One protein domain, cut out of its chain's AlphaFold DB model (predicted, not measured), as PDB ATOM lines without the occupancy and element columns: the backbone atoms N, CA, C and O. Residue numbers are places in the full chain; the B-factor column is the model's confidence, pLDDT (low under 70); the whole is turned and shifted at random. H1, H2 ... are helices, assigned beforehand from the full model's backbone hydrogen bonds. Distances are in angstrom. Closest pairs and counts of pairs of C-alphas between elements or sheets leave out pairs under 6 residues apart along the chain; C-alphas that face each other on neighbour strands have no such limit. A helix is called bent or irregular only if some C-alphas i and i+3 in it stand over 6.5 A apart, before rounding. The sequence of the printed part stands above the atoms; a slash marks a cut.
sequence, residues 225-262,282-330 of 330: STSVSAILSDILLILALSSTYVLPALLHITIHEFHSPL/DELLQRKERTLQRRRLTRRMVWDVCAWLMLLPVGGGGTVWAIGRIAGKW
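This is residues 225 to 262 and 282 to 330 of the 330 residues of an uncharacterized protein of Hericium alpestre (UniProt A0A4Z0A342). Two long helices, H1 and H2, lie side by side and run opposite ways, making a thin rod in which H2 reaches well beyond the paired part. Residues 282 to 299 of H2 stick out free at one end, and H1 has a kink near residue 247. The printed part has 87 residues with two named helices, H1 then H2, and no named strand; the class is all helix. It is extended, with a radius of gyration of the C-alphas of 20.1 A and spans of 74 by 20 by 14 A.

H1, residues 226 to 258, and H2, residues 282 to 326, touch, with 25 pairs of C-alphas within 8 A. The closest C-alphas are those of Ala 249 and Ala 307, 5.3 A apart. Their lines stand at a shallow tilt of 16 degrees, opposite ways, and their centres are 19.7 A apart. O i to N i+4 pairs are within hydrogen-bond range in 27 of 29 cases in H1 and 40 of 41 in H2.

H1 begins at C-alpha 226, (-29.845, 33.271, -9.595), and measures 45.0 A from first to last C-alpha. It has a kink of 32 degrees near residue 247, yet is neither bent nor irregular, but only just: C-alphas 244 and 247 are 6.4 A apart. H2 measures 62.9 A, from C-alpha 282 at (-0.157, 58.839, -70.607) to C-alpha 326 at (-34.848, 36.739, -23.008). It too is neither bent nor irregular, but only just: C-alphas 310 and 313 are 6.2 A apart.

The two C-alphas farthest apart, those of Ser 225 and Asp 282, are 74.0 A apart. Residues 263 to 281 are not printed, and C-alphas 262 and 282 are 20.7 A apart across this cut. Residues 257 to 262 also stand free. Mean pLDDT of the printed part is 80.7, with residues 259 to 262 under 70.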
ATOM      1  N   SER A 225     -29.581  37.325  -6.869       88.62
ATOM      2  CA  SER A 225     -30.390  36.116  -7.053       88.62
ATOM      3  C   SER A 225     -30.084  35.436  -8.392       88.62
ATOM      4  O   SER A 225     -29.851  36.109  -9.401       88.62
ATOM      5  N   THR A 226     -30.137  34.103  -8.416       81.94
ATOM      6  CA  THR A 226     -29.845  33.271  -9.595       81.94
ATOM      7  C   THR A 226     -30.674  33.672 -10.816       81.94
ATOM      8  O   THR A 226     -30.147  33.704 -11.926       81.94
ATOM      9  N   SER A 227     -31.933  34.076 -10.619       82.69
ATOM     10  CA  SER A 227     -32.800  34.574 -11.695       82.69
ATOM     11  C   SER A 227     -32.283  35.872 -12.316       82.69
ATOM     12  O   SER A 227     -32.291  36.023 -13.534       82.69
ATOM     13  N   VAL A 228     -31.801  36.806 -11.491       82.44
ATOM     14  CA  VAL A 228     -31.257  38.082 -11.977       82.44
ATOM     15  C   VAL A 228     -29.908  37.848 -12.644       82.44
ATOM     16  O   VAL A 228     -29.648  38.420 -13.695       82.44
ATOM     17  N   SER A 229     -29.079  36.967 -12.077       79.38
ATOM     18  CA  SER A 229     -27.790  36.579 -12.656       79.38
ATOM     19  C   SER A 229     -27.942  35.986 -14.061       79.38
ATOM     20  O   SER A 229     -27.190  36.359 -14.959       79.38
ATOM     21  N   ALA A 230     -28.961  35.150 -14.292       79.44
ATOM     22  CA  ALA A 230     -29.250  34.603 -15.618       79.44
ATOM     23  C   ALA A 230     -29.564  35.709 -16.645       79.44
ATOM     24  O   ALA A 230     -28.954  35.754 -17.711       79.44
ATOM     25  N   ILE A 231     -30.436  36.657 -16.291       81.69
ATOM     26  CA  ILE A 231     -30.777  37.791 -17.167       81.69
ATOM     27  C   ILE A 231     -29.548  38.675 -17.414       81.69
ATOM     28  O   ILE A 231     -29.288  39.095 -18.538       81.69
ATOM     29  N   LEU A 232     -28.769  38.957 -16.369       76.62
ATOM     30  CA  LEU A 232     -27.587  39.815 -16.447       76.62
ATOM     31  C   LEU A 232     -26.487  39.162 -17.293       76.62
ATOM     32  O   LEU A 232     -25.819  39.849 -18.060       76.62
ATOM     33  N   SER A 233     -26.351  37.838 -17.218       78.19
ATOM     34  CA  SER A 233     -25.511  37.044 -18.114       78.19
ATOM     35  C   SER A 233     -25.943  37.186 -19.572       78.19
ATOM     36  O   SER A 233     -25.100  37.458 -20.424       78.19
ATOM     37  N   ASP A 234     -27.238  37.055 -19.865       79.62
ATOM     38  CA  ASP A 234     -27.753  37.197 -21.232       79.62
ATOM     39  C   ASP A 234     -27.540  38.628 -21.763       79.62
ATOM     40  O   ASP A 234     -27.111  38.818 -22.902       79.62
ATOM     41  N   ILE A 235     -27.738  39.648 -20.922       77.81
ATOM     42  CA  ILE A 235     -27.435  41.046 -21.264       77.81
ATOM     43  C   ILE A 235     -25.937  41.233 -21.528       77.81
ATOM     44  O   ILE A 235     -25.566  41.856 -22.523       77.81
ATOM     45  N   LEU A 236     -25.066  40.701 -20.665       77.19
ATOM     46  CA  LEU A 236     -23.614  40.783 -20.841       77.19
ATOM     47  C   LEU A 236     -23.159  40.058 -22.101       77.19
ATOM     48  O   LEU A 236     -22.260  40.546 -22.781       77.19
ATOM     49  N   LEU A 237     -23.786  38.932 -22.433       77.75
ATOM     50  CA  LEU A 237     -23.539  38.211 -23.669       77.75
ATOM     51  C   LEU A 237     -23.902  39.075 -24.878       77.75
ATOM     52  O   LEU A 237     -23.076  39.228 -25.774       77.75
ATOM     53  N   ILE A 238     -25.100  39.666 -24.897       77.69
ATOM     54  CA  ILE A 238     -25.526  40.573 -25.974       77.69
ATOM     55  C   ILE A 238     -24.558  41.741 -26.086       77.69
ATOM     56  O   ILE A 238     -24.108  42.062 -27.184       77.69
ATOM     57  N   LEU A 239     -24.209  42.359 -24.958       75.81
ATOM     58  CA  LEU A 239     -23.307  43.496 -24.931       75.81
ATOM     59  C   LEU A 239     -21.925  43.101 -25.463       75.81
ATOM     60  O   LEU A 239     -21.405  43.790 -26.334       75.81
ATOM     61  N   ALA A 240     -21.382  41.963 -25.031       77.69
ATOM     62  CA  ALA A 240     -20.103  41.446 -25.500       77.69
ATOM     63  C   ALA A 240     -20.133  41.106 -26.995       77.69
ATOM     64  O   ALA A 240     -19.218  41.489 -27.721       77.69
ATOM     65  N   LEU A 241     -21.181  40.435 -27.485       77.25
ATOM     66  CA  LEU A 241     -21.344  40.135 -28.912       77.25
ATOM     67  C   LEU A 241     -21.479  41.421 -29.734       77.25
ATOM     68  O   LEU A 241     -20.846  41.566 -30.780       77.25
ATOM     69  N   SER A 242     -22.247  42.388 -29.231       74.94
ATOM     70  CA  SER A 242     -22.424  43.677 -29.890       74.94
ATOM     71  C   SER A 242     -21.116  44.469 -29.934       74.94
ATOM     72  O   SER A 242     -20.751  44.978 -30.989       74.94
ATOM     73  N   SER A 243     -20.342  44.508 -28.846       77.56
ATOM     74  CA  SER A 243     -19.093  45.268 -28.790       77.56
ATOM     75  C   SER A 243     -17.960  44.600 -29.567       77.56
ATOM     76  O   SER A 243     -17.082  45.294 -30.071       77.56
ATOM     77  N   THR A 244     -17.948  43.266 -29.660       76.69
ATOM     78  CA  THR A 244     -16.860  42.521 -30.320       76.69
ATOM     79  C   THR A 244     -17.088  42.277 -31.805       76.69
ATOM     80  O   THR A 244     -16.105  42.251 -32.541       76.69
ATOM     81  N   TYR A 245     -18.337  42.123 -32.251       78.19
ATOM     82  CA  TYR A 245     -18.647  41.794 -33.647       78.19
ATOM     83  C   TYR A 245     -19.426  42.900 -34.357       78.19
ATOM     84  O   TYR A 245     -19.071  43.281 -35.469       78.19
ATOM     85  N   VAL A 246     -20.468  43.446 -33.719       77.50
ATOM     86  CA  VAL A 246     -21.350  44.433 -34.365       77.50
ATOM     87  C   VAL A 246     -20.675  45.797 -34.463       77.50
ATOM     88  O   VAL A 246     -20.653  46.396 -35.533       77.50
ATOM     89  N   LEU A 247     -20.088  46.276 -33.368       77.19
ATOM     90  CA  LEU A 247     -19.488  47.604 -33.295       77.19
ATOM     91  C   LEU A 247     -18.292  47.768 -34.250       77.19
ATOM     92  O   LEU A 247     -18.281  48.763 -34.971       77.19
ATOM     93  N   PRO A 248     -17.327  46.827 -34.348       74.44
ATOM     94  CA  PRO A 248     -16.208  46.968 -35.282       74.44
ATOM     95  C   PRO A 248     -16.656  46.893 -36.738       74.44
ATOM     96  O   PRO A 248     -16.148  47.641 -37.566       74.44
ATOM     97  N   ALA A 249     -17.632  46.036 -37.054       77.69
ATOM     98  CA  ALA A 249     -18.195  45.951 -38.398       77.69
ATOM     99  C   ALA A 249     -18.967  47.226 -38.772       77.69
ATOM    100  O   ALA A 249     -18.794  47.732 -39.876       77.69
ATOM    101  N   LEU A 250     -19.756  47.798 -37.854       77.75
ATOM    102  CA  LEU A 250     -20.418  49.087 -38.075       77.75
ATOM    103  C   LEU A 250     -19.411  50.224 -38.221       77.75
ATOM    104  O   LEU A 250     -19.565  51.049 -39.116       77.75
ATOM    105  N   LEU A 251     -18.371  50.272 -37.387       77.62
ATOM    106  CA  LEU A 251     -17.293  51.251 -37.532       77.62
ATOM    107  C   LEU A 251     -16.589  51.097 -38.879       77.62
ATOM    108  O   LEU A 251     -16.389  52.091 -39.564       77.62
ATOM    109  N   HIS A 252     -16.290  49.869 -39.305       79.81
ATOM    110  CA  HIS A 252     -15.704  49.611 -40.617       79.81
ATOM    111  C   HIS A 252     -16.613  50.110 -41.745       79.81
ATOM    112  O   HIS A 252     -16.165  50.904 -42.564       79.81
ATOM    113  N   ILE A 253     -17.890  49.708 -41.758       80.31
ATOM    114  CA  ILE A 253     -18.868  50.113 -42.781       80.31
ATOM    115  C   ILE A 253     -19.031  51.635 -42.800       80.31
ATOM    116  O   ILE A 253     -18.971  52.238 -43.864       80.31
ATOM    117  N   THR A 254     -19.204  52.266 -41.638       78.31
ATOM    118  CA  THR A 254     -19.388  53.723 -41.551       78.31
ATOM    119  C   THR A 254     -18.142  54.472 -42.011       78.31
ATOM    120  O   THR A 254     -18.259  55.386 -42.822       78.31
ATOM    121  N   ILE A 255     -16.945  54.067 -41.580       79.06
ATOM    122  CA  ILE A 255     -15.698  54.676 -42.057       79.06
ATOM    123  C   ILE A 255     -15.579  54.509 -43.578       79.06
ATOM    124  O   ILE A 255     -15.245  55.475 -44.258       79.06
ATOM    125  N   HIS A 256     -15.893  53.334 -44.127       76.50
ATOM    126  CA  HIS A 256     -15.721  53.067 -45.555       76.50
ATOM    127  C   HIS A 256     -16.762  53.726 -46.470       76.50
ATOM    128  O   HIS A 256     -16.400  54.155 -47.564       76.50
ATOM    129  N   GLU A 257     -18.022  53.818 -46.047       79.62
ATOM    130  CA  GLU A 257     -19.087  54.505 -46.795       79.62
ATOM    131  C   GLU A 257     -18.909  56.029 -46.744       79.62
ATOM    132  O   GLU A 257     -19.007  56.705 -47.770       79.62
ATOM    133  N   PHE A 258     -18.593  56.588 -45.567       74.75
ATOM    134  CA  PHE A 258     -18.506  58.043 -45.405       74.75
ATOM    135  C   PHE A 258     -17.178  58.634 -45.885       74.75
ATOM    136  O   PHE A 258     -17.170  59.762 -46.381       74.75
ATOM    137  N   HIS A 259     -16.067  57.895 -45.817       65.00
ATOM    138  CA  HIS A 259     -14.851  58.265 -46.540       65.00
ATOM    139  C   HIS A 259     -14.888  57.647 -47.932       65.00
ATOM    140  O   HIS A 259     -14.174  56.686 -48.234       65.00
ATOM    141  N   SER A 260     -15.707  58.238 -48.806       53.47
ATOM    142  CA  SER A 260     -15.593  57.988 -50.240       53.47
ATOM    143  C   SER A 260     -14.111  58.090 -50.613       53.47
ATOM    144  O   SER A 260     -13.450  59.050 -50.194       53.47
ATOM    145  N   PRO A 261     -13.541  57.108 -51.336       58.94
ATOM    146  CA  PRO A 261     -12.175  57.253 -51.799       58.94
ATOM    147  C   PRO A 261     -12.131  58.563 -52.559       58.94
ATOM    148  O   PRO A 261     -12.954  58.735 -53.453       58.94
ATOM    149  N   LEU A 262     -11.230  59.467 -52.161       56.38
ATOM    150  CA  LEU A 262     -10.876  60.642 -52.946       56.38
ATOM    151  C   LEU A 262     -10.648  60.120 -54.360       56.38
ATOM    152  O   LEU A 262      -9.625  59.488 -54.640       56.38
ATOM    153  N   ASP A 282       1.069  58.699 -71.390       83.25
ATOM    154  CA  ASP A 282      -0.157  58.839 -70.607       83.25
ATOM    155  C   ASP A 282      -1.009  57.562 -70.645       83.25
ATOM    156  O   ASP A 282      -1.582  57.167 -69.626       83.25
ATOM    157  N   GLU A 283      -1.027  56.834 -71.768       85.38
ATOM    158  CA  GLU A 283      -1.722  55.547 -71.858       85.38
ATOM    159  C   GLU A 283      -1.109  54.489 -70.920       85.38
ATOM    160  O   GLU A 283      -1.838  53.745 -70.246       85.38
ATOM    161  N   LEU A 284       0.223  54.422 -70.824       85.00
ATOM    162  CA  LEU A 284       0.904  53.493 -69.916       85.00
ATOM    163  C   LEU A 284       0.649  53.851 -68.446       85.00
ATOM    164  O   LEU A 284       0.369  52.956 -67.635       85.00
ATOM    165  N   LEU A 285       0.667  55.144 -68.111       84.56
ATOM    166  CA  LEU A 285       0.313  55.630 -66.775       84.56
ATOM    167  C   LEU A 285      -1.140  55.296 -66.431       84.56
ATOM    168  O   LEU A 285      -1.408  54.749 -65.357       84.56
ATOM    169  N   GLN A 286      -2.066  55.501 -67.367       85.81
ATOM    170  CA  GLN A 286      -3.479  55.198 -67.167       85.81
ATOM    171  C   GLN A 286      -3.722  53.693 -66.977       85.81
ATOM    172  O   GLN A 286      -4.534  53.283 -66.139       85.81
ATOM    173  N   ARG A 287      -3.008  52.831 -67.715       88.06
ATOM    174  CA  ARG A 287      -3.080  51.372 -67.524       88.06
ATOM    175  C   ARG A 287      -2.556  50.964 -66.144       88.06
ATOM    176  O   ARG A 287      -3.217  50.167 -65.473       88.06
ATOM    177  N   LYS A 288      -1.429  51.524 -65.693       87.88
ATOM    178  CA  LYS A 288      -0.859  51.259 -64.357       87.88
ATOM    179  C   LYS A 288      -1.766  51.768 -63.233       87.88
ATOM    180  O   LYS A 288      -1.943  51.094 -62.220       87.88
ATOM    181  N   GLU A 289      -2.405  52.917 -63.417       86.81
ATOM    182  CA  GLU A 289      -3.358  53.437 -62.439       86.81
ATOM    183  C   GLU A 289      -4.584  52.522 -62.315       86.81
ATOM    184  O   GLU A 289      -4.968  52.145 -61.205       86.81
ATOM    185  N   ARG A 290      -5.154  52.070 -63.442       86.94
ATOM    186  CA  ARG A 290      -6.290  51.132 -63.436       86.94
ATOM    187  C   ARG A 290      -5.950  49.819 -62.726       86.94
ATOM    188  O   ARG A 290      -6.803  49.274 -62.020       86.94
ATOM    189  N   THR A 291      -4.731  49.294 -62.877       85.44
ATOM    190  CA  THR A 291      -4.327  48.059 -62.181       85.44
ATOM    191  C   THR A 291      -4.155  48.280 -60.676       85.44
ATOM    192  O   THR A 291      -4.615  47.444 -59.889       85.44
ATOM    193  N   LEU A 292      -3.602  49.421 -60.254       84.75
ATOM    194  CA  LEU A 292      -3.509  49.791 -58.837       84.75
ATOM    195  C   LEU A 292      -4.887  50.014 -58.200       84.75
ATOM    196  O   LEU A 292      -5.143  49.518 -57.099       84.75
ATOM    197  N   GLN A 293      -5.796  50.696 -58.897       85.25
ATOM    198  CA  GLN A 293      -7.166  50.901 -58.429       85.25
ATOM    199  C   GLN A 293      -7.906  49.567 -58.264       85.25
ATOM    200  O   GLN A 293      -8.524  49.345 -57.222       85.25
ATOM    201  N   ARG A 294      -7.773  48.633 -59.221       85.12
ATOM    202  CA  ARG A 294      -8.362  47.286 -59.110       85.12
ATOM    203  C   ARG A 294      -7.844  46.529 -57.890       85.12
ATOM    204  O   ARG A 294      -8.654  45.963 -57.166       85.12
ATOM    205  N   ARG A 295      -6.533  46.553 -57.619       84.12
ATOM    206  CA  ARG A 295      -5.949  45.879 -56.440       84.12
ATOM    207  C   ARG A 295      -6.442  46.472 -55.115       84.12
ATOM    208  O   ARG A 295      -6.710  45.734 -54.170       84.12
ATOM    209  N   ARG A 296      -6.591  47.799 -55.036       82.81
ATOM    210  CA  ARG A 296      -7.153  48.463 -53.847       82.81
ATOM    211  C   ARG A 296      -8.634  48.124 -53.668       82.81
ATOM    212  O   ARG A 296      -9.063  47.882 -52.543       82.81
ATOM    213  N   LEU A 297      -9.392  48.064 -54.764       81.81
ATOM    214  CA  LEU A 297     -10.814  47.726 -54.748       81.81
ATOM    215  C   LEU A 297     -11.043  46.272 -54.334       81.81
ATOM    216  O   LEU A 297     -11.857  46.032 -53.448       81.81
ATOM    217  N   THR A 298     -10.307  45.310 -54.899       83.00
ATOM    218  CA  THR A 298     -10.461  43.896 -54.517       83.00
ATOM    219  C   THR A 298     -10.130  43.680 -53.049       83.00
ATOM    220  O   THR A 298     -10.879  42.995 -52.359       83.00
ATOM    221  N   ARG A 299      -9.069  44.322 -52.541       81.31
ATOM    222  CA  ARG A 299      -8.733  44.273 -51.115       81.31
ATOM    223  C   ARG A 299      -9.904  44.778 -50.265       81.31
ATOM    224  O   ARG A 299     -10.309  44.069 -49.354       81.31
ATOM    225  N   ARG A 300     -10.488  45.938 -50.589       80.00
ATOM    226  CA  ARG A 300     -11.665  46.483 -49.879       80.00
ATOM    227  C   ARG A 300     -12.873  45.556 -49.943       80.00
ATOM    228  O   ARG A 300     -13.474  45.281 -48.916       80.00
ATOM    229  N   MET A 301     -13.167  45.005 -51.117       82.31
ATOM    230  CA  MET A 301     -14.305  44.108 -51.302       82.31
ATOM    231  C   MET A 301     -14.177  42.843 -50.443       82.31
ATOM    232  O   MET A 301     -15.157  42.402 -49.854       82.31
ATOM    233  N   VAL A 302     -12.969  42.281 -50.321       84.50
ATOM    234  CA  VAL A 302     -12.713  41.138 -49.429       84.50
ATOM    235  C   VAL A 302     -12.968  41.516 -47.966       84.50
ATOM    236  O   VAL A 302     -13.572  40.730 -47.236       84.50
ATOM    237  N   TRP A 303     -12.562  42.716 -47.545       80.19
ATOM    238  CA  TRP A 303     -12.803  43.204 -46.185       80.19
ATOM    239  C   TRP A 303     -14.280  43.441 -45.896       80.19
ATOM    240  O   TRP A 303     -14.765  42.984 -44.863       80.19
ATOM    241  N   ASP A 304     -15.008  44.063 -46.819       80.06
ATOM    242  CA  ASP A 304     -16.447  44.269 -46.681       80.06
ATOM    243  C   ASP A 304     -17.176  42.931 -46.590       80.06
ATOM    244  O   ASP A 304     -17.977  42.723 -45.681       80.06
ATOM    245  N   VAL A 305     -16.848  41.975 -47.465       83.44
ATOM    246  CA  VAL A 305     -17.432  40.628 -47.413       83.44
ATOM    247  C   VAL A 305     -17.124  39.950 -46.077       83.44
ATOM    248  O   VAL A 305     -18.019  39.343 -45.493       83.44
ATOM    249  N   CYS A 306     -15.900  40.076 -45.556       80.44
ATOM    250  CA  CYS A 306     -15.536  39.519 -44.254       80.44
ATOM    251  C   CYS A 306     -16.325  40.179 -43.111       80.44
ATOM    252  O   CYS A 306     -16.883  39.476 -42.267       80.44
ATOM    253  N   ALA A 307     -16.449  41.509 -43.121       79.69
ATOM    254  CA  ALA A 307     -17.225  42.259 -42.140       79.69
ATOM    255  C   ALA A 307     -18.711  41.870 -42.177       79.69
ATOM    256  O   ALA A 307     -19.294  41.596 -41.131       79.69
ATOM    257  N   TRP A 308     -19.313  41.754 -43.364       83.44
ATOM    258  CA  TRP A 308     -20.699  41.304 -43.537       83.44
ATOM    259  C   TRP A 308     -20.907  39.856 -43.089       83.44
ATOM    260  O   TRP A 308     -21.884  39.554 -42.399       83.44
ATOM    261  N   LEU A 309     -19.971  38.968 -43.431       83.56
ATOM    262  CA  LEU A 309     -20.001  37.561 -43.034       83.56
ATOM    263  C   LEU A 309     -19.763  37.376 -41.533       83.56
ATOM    264  O   LEU A 309     -20.147  36.354 -40.981       83.56
ATOM    265  N   MET A 310     -19.172  38.349 -40.847       78.69
ATOM    266  CA  MET A 310     -19.058  38.348 -39.393       78.69
ATOM    267  C   MET A 310     -20.298  38.962 -38.732       78.69
ATOM    268  O   MET A 310     -20.841  38.418 -37.768       78.69
ATOM    269  N   LEU A 311     -20.785  40.071 -39.284       83.31
ATOM    270  CA  LEU A 311     -21.910  40.830 -38.758       83.31
ATOM    271  C   LEU A 311     -23.217  40.037 -38.823       83.31
ATOM    272  O   LEU A 311     -23.939  39.989 -37.831       83.31
ATOM    273  N   LEU A 312     -23.525  39.404 -39.958       85.06
ATOM    274  CA  LEU A 312     -24.819  38.749 -40.173       85.06
ATOM    275  C   LEU A 312     -25.006  37.471 -39.334       85.06
ATOM    276  O   LEU A 312     -25.950  37.423 -38.542       85.06
ATOM    277  N   PRO A 313     -24.151  36.437 -39.443       82.62
ATOM    278  CA  PRO A 313     -24.365  35.193 -38.710       82.62
ATOM    279  C   PRO A 313     -23.978  35.308 -37.234       82.62
ATOM    280  O   PRO A 313     -24.711  34.802 -36.388       82.62
ATOM    281  N   VAL A 314     -22.867  35.975 -36.894       77.94
ATOM    282  CA  VAL A 314     -22.388  36.029 -35.500       77.94
ATOM    283  C   VAL A 314     -23.082  37.143 -34.728       77.94
ATOM    284  O   VAL A 314     -23.631  36.898 -33.655       77.94
ATOM    285  N   GLY A 315     -23.094  38.357 -35.282       80.50
ATOM    286  CA  GLY A 315     -23.755  39.505 -34.662       80.50
ATOM    287  C   GLY A 315     -25.277  39.381 -34.709       80.50
ATOM    288  O   GLY A 315     -25.934  39.342 -33.669       80.50
ATOM    289  N   GLY A 316     -25.845  39.279 -35.910       84.12
ATOM    290  CA  GLY A 316     -27.289  39.179 -36.128       84.12
ATOM    291  C   GLY A 316     -27.877  37.894 -35.550       84.12
ATOM    292  O   GLY A 316     -28.801  37.947 -34.743       84.12
ATOM    293  N   GLY A 317     -27.303  36.739 -35.889       86.88
ATOM    294  CA  GLY A 317     -27.761  35.453 -35.355       86.88
ATOM    295  C   GLY A 317     -27.658  35.371 -33.829       86.88
ATOM    296  O   GLY A 317     -28.622  34.982 -33.169       86.88
ATOM    297  N   GLY A 318     -26.532  35.807 -33.254       82.19
ATOM    298  CA  GLY A 318     -26.322  35.809 -31.803       82.19
ATOM    299  C   GLY A 318     -27.261  36.756 -31.051       82.19
ATOM    300  O   GLY A 318     -27.789  36.391 -30.001       82.19
ATOM    301  N   THR A 319     -27.524  37.948 -31.596       81.69
ATOM    302  CA  THR A 319     -28.456  38.911 -30.981       81.69
ATOM    303  C   THR A 319     -29.904  38.450 -31.070       81.69
ATOM    304  O   THR A 319     -30.597  38.474 -30.055       81.69
ATOM    305  N   VAL A 320     -30.358  37.966 -32.232       88.62
ATOM    306  CA  VAL A 320     -31.707  37.396 -32.382       88.62
ATOM    307  C   VAL A 320     -31.897  36.215 -31.429       88.62
ATOM    308  O   VAL A 320     -32.943  36.109 -30.791       88.62
ATOM    309  N   TRP A 321     -30.873  35.374 -31.271       88.06
ATOM    310  CA  TRP A 321     -30.904  34.261 -30.328       88.06
ATOM    311  C   TRP A 321     -30.998  34.674 -28.875       88.06
ATOM    312  O   TRP A 321     -31.878  34.193 -28.159       88.06
ATOM    313  N   ALA A 322     -30.167  35.614 -28.453       81.25
ATOM    314  CA  ALA A 322     -30.231  36.113 -27.093       81.25
ATOM    315  C   ALA A 322     -31.568  36.826 -26.807       81.25
ATOM    316  O   ALA A 322     -32.141  36.643 -25.736       81.25
ATOM    317  N   ILE A 323     -32.130  37.559 -27.777       85.12
ATOM    318  CA  ILE A 323     -33.467  38.164 -27.657       85.12
ATOM    319  C   ILE A 323     -34.551  37.084 -27.535       85.12
ATOM    320  O   ILE A 323     -35.440  37.208 -26.695       85.12
ATOM    321  N   GLY A 324     -34.482  36.018 -28.340       88.31
ATOM    322  CA  GLY A 324     -35.416  34.889 -28.269       88.31
ATOM    323  C   GLY A 324     -35.410  34.200 -26.901       88.31
ATOM    324  O   GLY A 324     -36.479  33.898 -26.363       88.31
ATOM    325  N   ARG A 325     -34.218  34.044 -26.314       84.06
ATOM    326  CA  ARG A 325     -34.011  33.505 -24.965       84.06
ATOM    327  C   ARG A 325     -34.575  34.432 -23.882       84.06
ATOM    328  O   ARG A 325     -35.337  33.980 -23.033       84.06
ATOM    329  N   ILE A 326     -34.297  35.740 -23.951       81.44
ATOM    330  CA  ILE A 326     -34.848  36.739 -23.008       81.44
ATOM    331  C   ILE A 326     -36.381  36.797 -23.090       81.44
ATOM    332  O   ILE A 326     -37.054  36.965 -22.075       81.44
ATOM    333  N   ALA A 327     -36.948  36.623 -24.284       89.12
ATOM    334  CA  ALA A 327     -38.393  36.566 -24.491       89.12
ATOM    335  C   ALA A 327     -39.036  35.241 -24.031       89.12
ATOM    336  O   ALA A 327     -40.253  35.092 -24.151       89.12
ATOM    337  N   GLY A 328     -38.244  34.272 -23.552       87.88
ATOM    338  CA  GLY A 328     -38.715  32.956 -23.118       87.88
ATOM    339  C   GLY A 328     -39.277  32.095 -24.250       87.88
ATOM    340  O   GLY A 328     -40.067  31.189 -23.993       87.88
ATOM    341  N   LYS A 329     -38.931  32.396 -25.509       91.69
ATOM    342  CA  LYS A 329     -39.379  31.610 -26.667       91.69
ATOM    343  C   LYS A 329     -38.447  30.446 -26.990       91.69
ATOM    344  O   LYS A 329     -38.915  29.504 -27.628       91.69
ATOM    345  N   TRP A 330     -37.177  30.532 -26.587       84.44
ATOM    346  CA  TRP A 330     -36.108  29.554 -26.825       84.44
ATOM    347  C   TRP A 330     -35.424  29.157 -25.524       84.44
ATOM    348  O   TRP A 330     -35.368  30.009 -24.610       84.44
TER     349      TRP A 330